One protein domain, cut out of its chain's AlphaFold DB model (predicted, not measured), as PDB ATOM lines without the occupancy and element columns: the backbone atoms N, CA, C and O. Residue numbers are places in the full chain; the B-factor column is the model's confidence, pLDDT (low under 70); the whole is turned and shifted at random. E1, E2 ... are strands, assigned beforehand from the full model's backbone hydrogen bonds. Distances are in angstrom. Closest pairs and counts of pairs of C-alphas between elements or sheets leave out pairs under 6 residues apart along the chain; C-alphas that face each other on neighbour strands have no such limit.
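What this domain is: This is residues 8 to 97 of the 108 residues of the protein "TLDc domain-containing protein" of Gigaspora rosea (UniProt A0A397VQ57). What does the model look like? With little regular structure, it is mostly loops, its three small antiparallel sheets at three corners, E1-E3-E4, E2-E5 and E6-E7, and part of the loop 57 to 77 passing through the middle; residues 35 to 40 stick out. What is its make-up? The printed part has 90 residues, no named helix and seven strands, E1 to E7 along the chain, holding 26 residues: all strand. It is compact, radius of gyration of the C-alphas 12.6 A, spanning 38 by 28 by 20 A.

How they stand to each other: How is the largest sheet paired? E3, residues 29 to 33, is antiparallel to E1, residues 8 to 11, with N 9 and O 31 3.0 A apart. E3 forms a hairpin with E4, residues 42 to 46, with N 30 and O 45 2.9 A apart. What else pairs? E2, residues 21 to 23, is antiparallel to E5, residues 54 to 56, with N 23 and O 54 2.8 A apart. E6, residues 78 to 80, and E7, residues 94 to 96, form a hairpin, with N 79 and O 95 2.8 A apart.

Where its parts are: Where do E1 and E7 lie? E1 begins at C-alpha 8 (232.028, 136.731, 302.991); E7 ends at C-alpha 96 (242.026, 140.426, 299.736). Which strands are longest? E3 measures 13.5 A and E4 13.2 A.

The domain as a whole: How far does it reach? The farthest C-alphas, Val 20 and Asn 37, are 38.6 A apart. Is it whole? The printed part has no cut, E5 to E6 and E6 to E7 are long links, and no printed residue is under 70 in pLDDT.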
ATOM      1  N   VAL A   8     232.847 136.488 304.183       94.31
ATOM      2  CA  VAL A   8     232.028 136.731 302.991       94.31
ATOM      3  C   VAL A   8     231.848 135.401 302.281       94.31
ATOM      4  O   VAL A   8     232.795 134.626 302.183       94.31
ATOM      5  N   GLY A   9     230.649 135.135 301.777       94.06
ATOM      6  CA  GLY A   9     230.389 133.902 301.050       94.06
ATOM      7  C   GLY A   9     229.107 133.949 300.241       94.06
ATOM      8  O   GLY A   9     228.396 134.956 300.202       94.06
ATOM      9  N   GLY A  10     228.813 132.827 299.596       94.81
ATOM     10  CA  GLY A  10     227.593 132.637 298.833       94.81
ATOM     11  C   GLY A  10     227.127 131.193 298.879       94.81
ATOM     12  O   GLY A  10     227.921 130.266 299.022       94.81
ATOM     13  N   TYR A  11     225.819 131.019 298.766       95.69
ATOM     14  CA  TYR A  11     225.159 129.735 298.622       95.69
ATOM     15  C   TYR A  11     224.463 129.692 297.270       95.69
ATOM     16  O   TYR A  11     223.747 130.623 296.906       95.69
ATOM     17  N   ASN A  12     224.622 128.574 296.572       94.50
ATOM     18  CA  ASN A  12     223.891 128.261 295.356       94.50
ATOM     19  C   ASN A  12     223.415 126.797 295.433       94.50
ATOM     20  O   ASN A  12     224.222 125.929 295.767       94.50
ATOM     21  N   PRO A  13     222.137 126.498 295.129       94.62
ATOM     22  CA  PRO A  13     221.583 125.142 295.211       94.62
ATOM     23  C   PRO A  13     221.984 124.230 294.042       94.62
ATOM     24  O   PRO A  13     221.682 123.039 294.068       94.62
ATOM     25  N   LEU A  14     222.590 124.781 292.989       92.31
ATOM     26  CA  LEU A  14     222.979 124.043 291.789       92.31
ATOM     27  C   LEU A  14     224.420 123.536 291.920       92.31
ATOM     28  O   LEU A  14     225.230 124.089 292.665       92.31
ATOM     29  N   ASP A  15     224.770 122.516 291.144       88.50
ATOM     30  CA  ASP A  15     226.167 122.131 290.976       88.50
ATOM     31  C   ASP A  15     226.958 123.231 290.242       88.50
ATOM     32  O   ASP A  15     226.410 124.006 289.451       88.50
ATOM     33  N   TRP A  16     228.271 123.265 290.457       85.44
ATOM     34  CA  TRP A  16     229.194 124.138 289.721       85.44
ATOM     35  C   TRP A  16     229.742 123.478 288.446       85.44
ATOM     36  O   TRP A  16     230.619 124.039 287.795       85.44
ATOM     37  N   ASN A  17     229.246 122.291 288.074       83.00
ATOM     38  CA  ASN A  17     229.791 121.536 286.954       83.00
ATOM     39  C   ASN A  17     229.382 122.140 285.610       83.00
ATOM     40  O   ASN A  17     228.303 122.719 285.437       83.00
ATOM     41  N   GLY A  18     230.246 121.901 284.628       73.50
ATOM     42  CA  GLY A  18     230.037 122.274 283.240       73.50
ATOM     43  C   GLY A  18     230.704 123.592 282.861       73.50
ATOM     44  O   GLY A  18     231.110 124.392 283.693       73.50
ATOM     45  N   ASN A  19     230.791 123.805 281.553       82.69
ATOM     46  CA  ASN A  19     231.247 125.048 280.941       82.69
ATOM     47  C   ASN A  19     230.070 125.684 280.189       82.69
ATOM     48  O   ASN A  19     230.087 125.807 278.966       82.69
ATOM     49  N   VAL A  20     228.989 125.943 280.927       86.25
ATOM     50  CA  VAL A  20     227.660 126.265 280.373       86.25
ATOM     51  C   VAL A  20     227.313 127.752 280.465       86.25
ATOM     52  O   VAL A  20     226.299 128.179 279.920       86.25
ATOM     53  N   GLY A  21     228.151 128.551 281.127       91.25
ATOM     54  CA  GLY A  21     227.889 129.963 281.358       91.25
ATOM     55  C   GLY A  21     226.935 130.181 282.530       91.25
ATOM     56  O   GLY A  21     227.156 129.642 283.613       91.25
ATOM     57  N   TRP A  22     225.905 131.004 282.340       93.62
ATOM     58  CA  TRP A  22     224.985 131.386 283.412       93.62
ATOM     59  C   TRP A  22     224.047 130.245 283.803       93.62
ATOM     60  O   TRP A  22     223.423 129.620 282.946       93.62
ATOM     61  N   LYS A  23     223.922 130.004 285.111       94.50
ATOM     62  CA  LYS A  23     222.904 129.130 285.690       94.50
ATOM     63  C   LYS A  23     221.893 129.947 286.485       94.50
ATOM     64  O   LYS A  23     222.242 130.909 287.178       94.50
ATOM     65  N   ASN A  24     220.639 129.512 286.395       95.88
ATOM     66  CA  ASN A  24     219.494 130.274 286.866       95.88
ATOM     67  C   ASN A  24     218.922 129.659 288.135       95.88
ATOM     68  O   ASN A  24     218.656 128.459 288.181       95.88
ATOM     69  N   THR A  25     218.679 130.479 289.147       97.00
ATOM     70  CA  THR A  25     218.009 130.052 290.379       97.00
ATOM     71  C   THR A  25     217.504 131.262 291.154       97.00
ATOM     72  O   THR A  25     218.078 132.345 291.071       97.00
ATOM     73  N   THR A  26     216.429 131.082 291.913       97.88
ATOM     74  CA  THR A  26     215.907 132.064 292.876       97.88
ATOM     75  C   THR A  26     216.405 131.821 294.299       97.88
ATOM     76  O   THR A  26     216.241 132.680 295.163       97.88
ATOM     77  N   ASP A  27     217.021 130.665 294.554       97.38
ATOM     78  CA  ASP A  27     217.407 130.246 295.905       97.38
ATOM     79  C   ASP A  27     218.876 130.553 296.220       97.38
ATOM     80  O   ASP A  27     219.349 130.256 297.318       97.38
ATOM     81  N   SER A  28     219.591 131.183 295.283       97.19
ATOM     82  CA  SER A  28     220.950 131.673 295.507       97.19
ATOM     83  C   SER A  28     220.961 132.937 296.370       97.19
ATOM     84  O   SER A  28     220.109 133.826 296.241       97.19
ATOM     85  N   PHE A  29     221.952 133.039 297.249       97.44
ATOM     86  CA  PHE A  29     222.190 134.227 298.061       97.44
ATOM     87  C   PHE A  29     223.677 134.416 298.350       97.44
ATOM     88  O   PHE A  29     224.427 133.451 298.471       97.44
ATOM     89  N   ILE A  30     224.084 135.668 298.528       97.31
ATOM     90  CA  ILE A  30     225.378 136.036 299.105       97.31
ATOM     91  C   ILE A  30     225.185 136.509 300.543       97.31
ATOM     92  O   ILE A  30     224.106 136.981 300.918       97.31
ATOM     93  N   PHE A  31     226.221 136.387 301.362       96.69
ATOM     94  CA  PHE A  31     226.193 136.839 302.746       96.69
ATOM     95  C   PHE A  31     227.520 137.464 303.175       96.69
ATOM     96  O   PHE A  31     228.583 137.195 302.612       96.69
ATOM     97  N   SER A  32     227.441 138.316 304.191       95.69
ATOM     98  CA  SER A  32     228.587 138.914 304.861       95.69
ATOM     99  C   SER A  32     228.357 138.891 306.369       95.69
ATOM    100  O   SER A  32     227.237 139.084 306.843       95.69
ATOM    101  N   LEU A  33     229.417 138.648 307.129       95.19
ATOM    102  CA  LEU A  33     229.413 138.634 308.585       95.19
ATOM    103  C   LEU A  33     230.629 139.422 309.054       95.19
ATOM    104  O   LEU A  33     231.761 138.974 308.899       95.19
ATOM    105  N   ARG A  34     230.400 140.634 309.567       90.62
ATOM    106  CA  ARG A  34     231.485 141.557 309.949       90.62
ATOM    107  C   ARG A  34     232.163 141.179 311.258       90.62
ATOM    108  O   ARG A  34     233.331 141.507 311.440       90.62
ATOM    109  N   ASP A  35     231.421 140.532 312.145       89.50
ATOM    110  CA  ASP A  35     231.909 140.041 313.423       89.50
ATOM    111  C   ASP A  35     231.465 138.588 313.598       89.50
ATOM    112  O   ASP A  35     230.277 138.304 313.758       89.50
ATOM    113  N   LEU A  36     232.433 137.670 313.567       87.00
ATOM    114  CA  LEU A  36     232.212 136.232 313.728       87.00
ATOM    115  C   LEU A  36     231.579 135.874 315.082       87.00
ATOM    116  O   LEU A  36     230.922 134.842 315.188       87.00
ATOM    117  N   ASN A  37     231.730 136.728 316.100       89.56
ATOM    118  CA  ASN A  37     231.144 136.520 317.425       89.56
ATOM    119  C   ASN A  37     229.728 137.102 317.549       89.56
ATOM    120  O   ASN A  37     229.060 136.888 318.560       89.56
ATOM    121  N   ASN A  38     229.251 137.836 316.540       90.69
ATOM    122  CA  ASN A  38     227.945 138.477 316.552       90.69
ATOM    123  C   ASN A  38     227.170 138.179 315.265       90.69
ATOM    124  O   ASN A  38     227.214 138.936 314.292       90.69
ATOM    125  N   LEU A  39     226.373 137.110 315.297       89.50
ATOM    126  CA  LEU A  39     225.523 136.705 314.173       89.50
ATOM    127  C   LEU A  39     224.464 137.751 313.791       89.50
ATOM    128  O   LEU A  39     224.017 137.755 312.650       89.50
ATOM    129  N   GLN A  40     224.095 138.681 314.681       92.31
ATOM    130  CA  GLN A  40     223.186 139.787 314.330       92.31
ATOM    131  C   GLN A  40     223.843 140.801 313.383       92.31
ATOM    132  O   GLN A  40     223.159 141.619 312.772       92.31
ATOM    133  N   SER A  41     225.171 140.751 313.235       89.88
ATOM    134  CA  SER A  41     225.894 141.534 312.232       89.88
ATOM    135  C   SER A  41     225.814 140.932 310.824       89.88
ATOM    136  O   SER A  41     226.246 141.586 309.868       89.88
ATOM    137  N   ALA A  42     225.272 139.714 310.689       95.19
ATOM    138  CA  ALA A  42     225.123 139.042 309.409       95.19
ATOM    139  C   ALA A  42     224.161 139.806 308.497       95.19
ATOM    140  O   ALA A  42     223.077 140.232 308.900       95.19
ATOM    141  N   LYS A  43     224.539 139.931 307.231       97.31
ATOM    142  CA  LYS A  43     223.678 140.444 306.170       97.31
ATOM    143  C   LYS A  43     223.569 139.400 305.079       97.31
ATOM    144  O   LYS A  43     224.571 138.815 304.678       97.31
ATOM    145  N   LEU A  44     222.350 139.198 304.593       97.12
ATOM    146  CA  LEU A  44     222.036 138.235 303.547       97.12
ATOM    147  C   LEU A  44     221.369 138.957 302.380       97.12
ATOM    148  O   LEU A  44     220.430 139.729 302.567       97.12
ATOM    149  N   GLY A  45     221.872 138.699 301.179       97.31
ATOM    150  CA  GLY A  45     221.375 139.255 299.932       97.31
ATOM    151  C   GLY A  45     220.944 138.129 299.013       97.31
ATOM    152  O   GLY A  45     221.789 137.399 298.505       97.31
ATOM    153  N   ARG A  46     219.636 137.977 298.801       98.19
ATOM    154  CA  ARG A  46     219.112 137.031 297.808       98.19
ATOM    155  C   ARG A  46     219.314 137.577 296.402       98.19
ATOM    156  O   ARG A  46     219.297 138.792 296.208       98.19
ATOM    157  N   VAL A  47     219.488 136.672 295.446       98.12
ATOM    158  CA  VAL A  47     219.555 137.022 294.027       98.12
ATOM    159  C   VAL A  47     218.298 137.789 293.601       98.12
ATOM    160  O   VAL A  47     217.175 137.390 293.912       98.12
ATOM    161  N   THR A  48     218.487 138.906 292.906       97.31
ATOM    162  CA  THR A  48     217.417 139.734 292.328       97.31
ATOM    163  C   THR A  48     217.260 139.480 290.830       97.31
ATOM    164  O   THR A  48     216.150 139.548 290.310       97.31
ATOM    165  N   GLU A  49     218.350 139.129 290.144       96.75
ATOM    166  CA  GLU A  49     218.383 138.759 288.725       96.75
ATOM    167  C   GLU A  49     218.660 137.252 288.587       96.75
ATOM    168  O   GLU A  49     219.785 136.800 288.361       96.75
ATOM    169  N   SER A  50     217.618 136.444 288.790       96.88
ATOM    170  CA  SER A  50     217.725 134.981 288.901       96.88
ATOM    171  C   SER A  50     218.181 134.276 287.621       96.88
ATOM    172  O   SER A  50     218.652 133.145 287.697       96.88
ATOM    173  N   ASN A  51     218.079 134.923 286.457       96.62
ATOM    174  CA  ASN A  51     218.579 134.433 285.167       96.62
ATOM    175  C   ASN A  51     220.105 134.560 285.000       96.62
ATOM    176  O   ASN A  51     220.644 134.110 283.994       96.62
ATOM    177  N   HIS A  52     220.794 135.170 285.964       95.31
ATOM    178  CA  HIS A  52     222.249 135.295 285.985       95.31
ATOM    179  C   HIS A  52     222.787 135.070 287.408       95.31
ATOM    180  O   HIS A  52     223.657 135.796 287.887       95.31
ATOM    181  N   ALA A  53     222.235 134.076 288.114       96.38
ATOM    182  CA  ALA A  53     222.517 133.863 289.530       96.38
ATOM    183  C   ALA A  53     223.978 133.468 289.784       96.38
ATOM    184  O   ALA A  53     224.625 134.060 290.652       96.38
ATOM    185  N   VAL A  54     224.500 132.503 289.022       94.81
ATOM    186  CA  VAL A  54     225.907 132.078 289.073       94.81
ATOM    187  C   VAL A  54     226.448 131.809 287.672       94.81
ATOM    188  O   VAL A  54     225.690 131.440 286.775       94.81
ATOM    189  N   TYR A  55     227.754 131.976 287.478       92.50
ATOM    190  CA  TYR A  55     228.441 131.661 286.225       92.50
ATOM    191  C   TYR A  55     229.374 130.463 286.413       92.50
ATOM    192  O   TYR A  55     230.209 130.451 287.318       92.50
ATOM    193  N   CYS A  56     229.234 129.455 285.551       89.50
ATOM    194  CA  CYS A  56     230.034 128.232 285.561       89.50
ATOM    195  C   CYS A  56     230.870 128.139 284.278       89.50
ATOM    196  O   CYS A  56     230.340 127.910 283.184       89.50
ATOM    197  N   ASN A  57     232.180 128.322 284.428       85.81
ATOM    198  CA  ASN A  57     233.164 128.212 283.360       85.81
ATOM    199  C   ASN A  57     234.515 127.796 283.958       85.81
ATOM    200  O   ASN A  57     234.940 128.354 284.965       85.81
ATOM    201  N   ASN A  58     235.203 126.853 283.313       80.62
ATOM    202  CA  ASN A  58     236.465 126.285 283.801       80.62
ATOM    203  C   ASN A  58     237.606 127.312 283.944       80.62
ATOM    204  O   ASN A  58     238.585 127.036 284.628       80.62
ATOM    205  N   GLY A  59     237.513 128.467 283.278       77.38
ATOM    206  CA  GLY A  59     238.496 129.549 283.380       77.38
ATOM    207  C   GLY A  59     238.275 130.505 284.556       77.38
ATOM    208  O   GLY A  59     239.073 131.421 284.735       77.38
ATOM    209  N   TYR A  60     237.204 130.328 285.332       72.56
ATOM    210  CA  TYR A  60     236.799 131.252 286.389       72.56
ATOM    211  C   TYR A  60     236.679 130.539 287.738       72.56
ATOM    212  O   TYR A  60     236.315 129.367 287.819       72.56
ATOM    213  N   CYS A  61     236.939 131.281 288.813       74.75
ATOM    214  CA  CYS A  61     236.472 130.919 290.149       74.75
ATOM    215  C   CYS A  61     234.929 130.939 290.208       74.75
ATOM    216  O   CYS A  61     234.293 131.492 289.304       74.75
ATOM    217  N   PRO A  62     234.313 130.407 291.285       77.50
ATOM    218  CA  PRO A  62     232.892 130.607 291.546       77.50
ATOM    219  C   PRO A  62     232.526 132.090 291.429       77.50
ATOM    220  O   PRO A  62     233.107 132.938 292.108       77.50
ATOM    221  N   LEU A  63     231.590 132.396 290.534       91.31
ATOM    222  CA  LEU A  63     231.161 133.755 290.233       91.31
ATOM    223  C   LEU A  63     229.663 133.841 290.492       91.31
ATOM    224  O   LEU A  63     228.869 133.151 289.849       91.31
ATOM    225  N   PHE A  64     229.285 134.691 291.440       95.44
ATOM    226  CA  PHE A  64     227.892 135.033 291.705       95.44
ATOM    227  C   PHE A  64     227.539 136.329 290.984       95.44
ATOM    228  O   PHE A  64     228.249 137.323 291.131       95.44
ATOM    229  N   GLY A  65     226.421 136.320 290.260       95.56
ATOM    230  CA  GLY A  65     225.792 137.516 289.707       95.56
ATOM    231  C   GLY A  65     226.443 138.070 288.444       95.56
ATOM    232  O   GLY A  65     227.658 138.011 288.255       95.56
ATOM    233  N   ARG A  66     225.626 138.656 287.565       94.12
ATOM    234  CA  ARG A  66     226.064 139.221 286.282       94.12
ATOM    235  C   ARG A  66     227.097 140.333 286.423       94.12
ATOM    236  O   ARG A  66     227.895 140.542 285.511       94.12
ATOM    237  N   GLY A  67     227.074 141.052 287.543       91.94
ATOM    238  CA  GLY A  67     227.961 142.179 287.807       91.94
ATOM    239  C   GLY A  67     229.336 141.792 288.335       91.94
ATOM    240  O   GLY A  67     230.107 142.693 288.656       91.94
ATOM    241  N   ASN A  68     229.655 140.495 288.436       91.38
ATOM    242  CA  ASN A  68     230.742 139.988 289.280       91.38
ATOM    243  C   ASN A  68     230.480 140.346 290.754       91.38
ATOM    244  O   ASN A  68     231.309 140.951 291.436       91.38
ATOM    245  N   ASP A  69     229.276 140.017 291.228       94.44
ATOM    246  CA  ASP A  69     228.792 140.374 292.560       94.44
ATOM    247  C   ASP A  69     229.582 139.689 293.679       94.44
ATOM    248  O   ASP A  69     229.734 140.257 294.758       94.44
ATOM    249  N   LEU A  70     230.141 138.508 293.427       93.56
ATOM    250  CA  LEU A  70     231.182 137.917 294.264       93.56
ATOM    251  C   LEU A  70     232.075 137.039 293.387       93.56
ATOM    252  O   LEU A  70     231.596 136.056 292.818       93.56
ATOM    253  N   TYR A  71     233.343 137.429 293.236       90.81
ATOM    254  CA  TYR A  71     234.249 136.839 292.248       90.81
ATOM    255  C   TYR A  71     235.729 137.108 292.554       90.81
ATOM    256  O   TYR A  71     236.075 138.146 293.123       90.81
ATOM    257  N   ALA A  72     236.599 136.211 292.078       85.44
ATOM    258  CA  ALA A  72     238.047 136.390 292.023       85.44
ATOM    259  C   ALA A  72     238.605 136.100 290.629       85.44
ATOM    260  O   ALA A  72     238.309 135.070 290.022       85.44
ATOM    261  N   ASN A  73     239.465 136.993 290.137       77.50
ATOM    262  CA  ASN A  73     240.090 136.838 288.828       77.50
ATOM    263  C   ASN A  73     241.290 135.892 288.886       77.50
ATOM    264  O   ASN A  73     242.159 136.082 289.731       77.50
ATOM    265  N   ASN A  74     241.361 134.916 287.973       75.19
ATOM    266  CA  ASN A  74     242.519 134.037 287.772       75.19
ATOM    267  C   ASN A  74     243.051 133.382 289.062       75.19
ATOM    268  O   ASN A  74     244.261 133.366 289.287       75.19
ATOM    269  N   ASN A  75     242.166 132.879 289.931       71.62
ATOM    270  CA  ASN A  75     242.543 132.304 291.232       71.62
ATOM    271  C   ASN A  75     243.360 133.268 292.121       71.62
ATOM    272  O   ASN A  75     244.205 132.843 292.907       71.62
ATOM    273  N   SER A  76     243.145 134.579 291.980       83.75
ATOM    274  CA  SER A  76     243.790 135.594 292.811       83.75
ATOM    275  C   SER A  76     243.165 135.649 294.203       83.75
ATOM    276  O   SER A  76     241.958 135.499 294.372       83.75
ATOM    277  N   ASN A  77     243.972 136.020 295.194       88.56
ATOM    278  CA  ASN A  77     243.457 136.388 296.511       88.56
ATOM    279  C   ASN A  77     242.718 137.736 296.497       88.56
ATOM    280  O   ASN A  77     242.135 138.106 297.507       88.56
ATOM    281  N   ASN A  78     242.735 138.481 295.385       89.69
ATOM    282  CA  ASN A  78     242.018 139.745 295.238       89.69
ATOM    283  C   ASN A  78     240.617 139.509 294.672       89.69
ATOM    284  O   ASN A  78     240.439 139.261 293.477       89.69
ATOM    285  N   TRP A  79     239.632 139.621 295.552       90.44
ATOM    286  CA  TRP A  79     238.222 139.459 295.247       90.44
ATOM    287  C   TRP A  79     237.562 140.811 295.010       90.44
ATOM    288  O   TRP A  79     238.013 141.858 295.492       90.44
ATOM    289  N   GLN A  80     236.482 140.776 294.242       89.69
ATOM    290  CA  GLN A  80     235.692 141.940 293.877       89.69
ATOM    291  C   GLN A  80     234.221 141.722 294.222       89.69
ATOM    292  O   GLN A  80     233.730 140.592 294.256       89.69
ATOM    293  N   HIS A  81     233.538 142.835 294.477       92.19
ATOM    294  CA  HIS A  81     232.104 142.894 294.706       92.19
ATOM    295  C   HIS A  81     231.508 144.077 293.947       92.19
ATOM    296  O   HIS A  81     231.956 145.220 294.081       92.19
ATOM    297  N   CYS A  82     230.447 143.807 293.200       92.38
ATOM    298  CA  CYS A  82     229.605 144.810 292.571       92.38
ATOM    299  C   CYS A  82     228.144 144.431 292.801       92.38
ATOM    300  O   CYS A  82     227.749 143.323 292.477       92.38
ATOM    301  N   SER A  83     227.321 145.322 293.344       91.75
ATOM    302  CA  SER A  83     225.904 145.015 293.566       91.75
ATOM    303  C   SER A  83     225.107 145.238 292.278       91.75
ATOM    304  O   SER A  83     224.755 146.372 291.961       91.75
ATOM    305  N   THR A  84     224.855 144.165 291.526       95.00
ATOM    306  CA  THR A  84     224.049 144.165 290.292       95.00
ATOM    307  C   THR A  84     222.921 143.139 290.381       95.00
ATOM    308  O   THR A  84     221.753 143.516 290.454       95.00
ATOM    309  N   SER A  85     223.262 141.848 290.411       97.00
ATOM    310  CA  SER A  85     222.298 140.743 290.513       97.00
ATOM    311  C   SER A  85     222.022 140.336 291.965       97.00
ATOM    312  O   SER A  85     221.143 139.514 292.216       97.00
ATOM    313  N   TYR A  86     222.768 140.900 292.918       97.12
ATOM    314  CA  TYR A  86     222.585 140.763 294.359       97.12
ATOM    315  C   TYR A  86     222.638 142.145 295.031       97.12
ATOM    316  O   TYR A  86     223.335 143.048 294.554       97.12
ATOM    317  N   PRO A  87     221.924 142.354 296.152       96.38
ATOM    318  CA  PRO A  87     221.912 143.637 296.847       96.38
ATOM    319  C   PRO A  87     223.224 143.902 297.595       96.38
ATOM    320  O   PRO A  87     223.945 142.982 297.988       96.38
ATOM    321  N   SER A  88     223.502 145.179 297.867       95.25
ATOM    322  CA  SER A  88     224.655 145.560 298.676       95.25
ATOM    323  C   SER A  88     224.457 145.110 300.121       95.25
ATOM    324  O   SER A  88     223.598 145.609 300.849       95.25
ATOM    325  N   ILE A  89     225.305 144.184 300.554       95.69
ATOM    326  CA  ILE A  89     225.325 143.650 301.919       95.69
ATOM    327  C   ILE A  89     226.562 144.116 302.692       95.69
ATOM    328  O   ILE A  89     226.992 143.496 303.658       95.69
ATOM    329  N   GLY A  90     227.141 145.249 302.289       93.06
ATOM    330  CA  GLY A  90     228.259 145.873 302.995       93.06
ATOM    331  C   GLY A  90     229.607 145.172 302.820       93.06
ATOM    332  O   GLY A  90     230.480 145.392 303.666       93.06
ATOM    333  N   ILE A  91     229.758 144.369 301.759       93.38
ATOM    334  CA  ILE A  91     231.041 143.856 301.263       93.38
ATOM    335  C   ILE A  91     231.789 145.022 300.579       93.38
ATOM    336  O   ILE A  91     231.162 145.774 299.827       93.38
ATOM    337  N   PRO A  92     233.095 145.223 300.831       92.44
ATOM    338  CA  PRO A  92     233.906 146.200 300.102       92.44
ATOM    339  C   PRO A  92     233.965 145.885 298.604       92.44
ATOM    340  O   PRO A  92     234.021 144.719 298.232       92.44
ATOM    341  N   SER A  93     234.032 146.902 297.740       92.50
ATOM    342  CA  SER A  93     234.106 146.699 296.281       92.50
ATOM    343  C   SER A  93     235.326 145.885 295.830       92.50
ATOM    344  O   SER A  93     235.272 145.193 294.815       92.50
ATOM    345  N   SER A  94     236.418 145.940 296.593       90.75
ATOM    346  CA  SER A  94     237.575 145.060 296.458       90.75
ATOM    347  C   SER A  94     238.139 144.688 297.827       90.75
ATOM    348  O   SER A  94     238.147 145.497 298.762       90.75
ATOM    349  N   PHE A  95     238.603 143.448 297.961       90.56
ATOM    350  CA  PHE A  95     239.199 142.939 299.192       90.56
ATOM    351  C   PHE A  95     240.166 141.793 298.899       90.56
ATOM    352  O   PHE A  95     240.064 141.123 297.876       90.56
ATOM    353  N   THR A  96     241.117 141.573 299.803       90.94
ATOM    354  CA  THR A  96     242.026 140.426 299.736       90.94
ATOM    355  C   THR A  96     241.569 139.383 300.745       90.94
ATOM    356  O   THR A  96     241.281 139.737 301.889       90.94
ATOM    357  N   ILE A  97     241.499 138.121 300.332       88.81
ATOM    358  CA  ILE A  97     241.185 136.995 301.214       88.81
ATOM    359  C   ILE A  97     242.467 136.351 301.752       88.81
ATOM    360  O   ILE A  97     243.502 136.353 301.081       88.81
TER     361      ILE A  97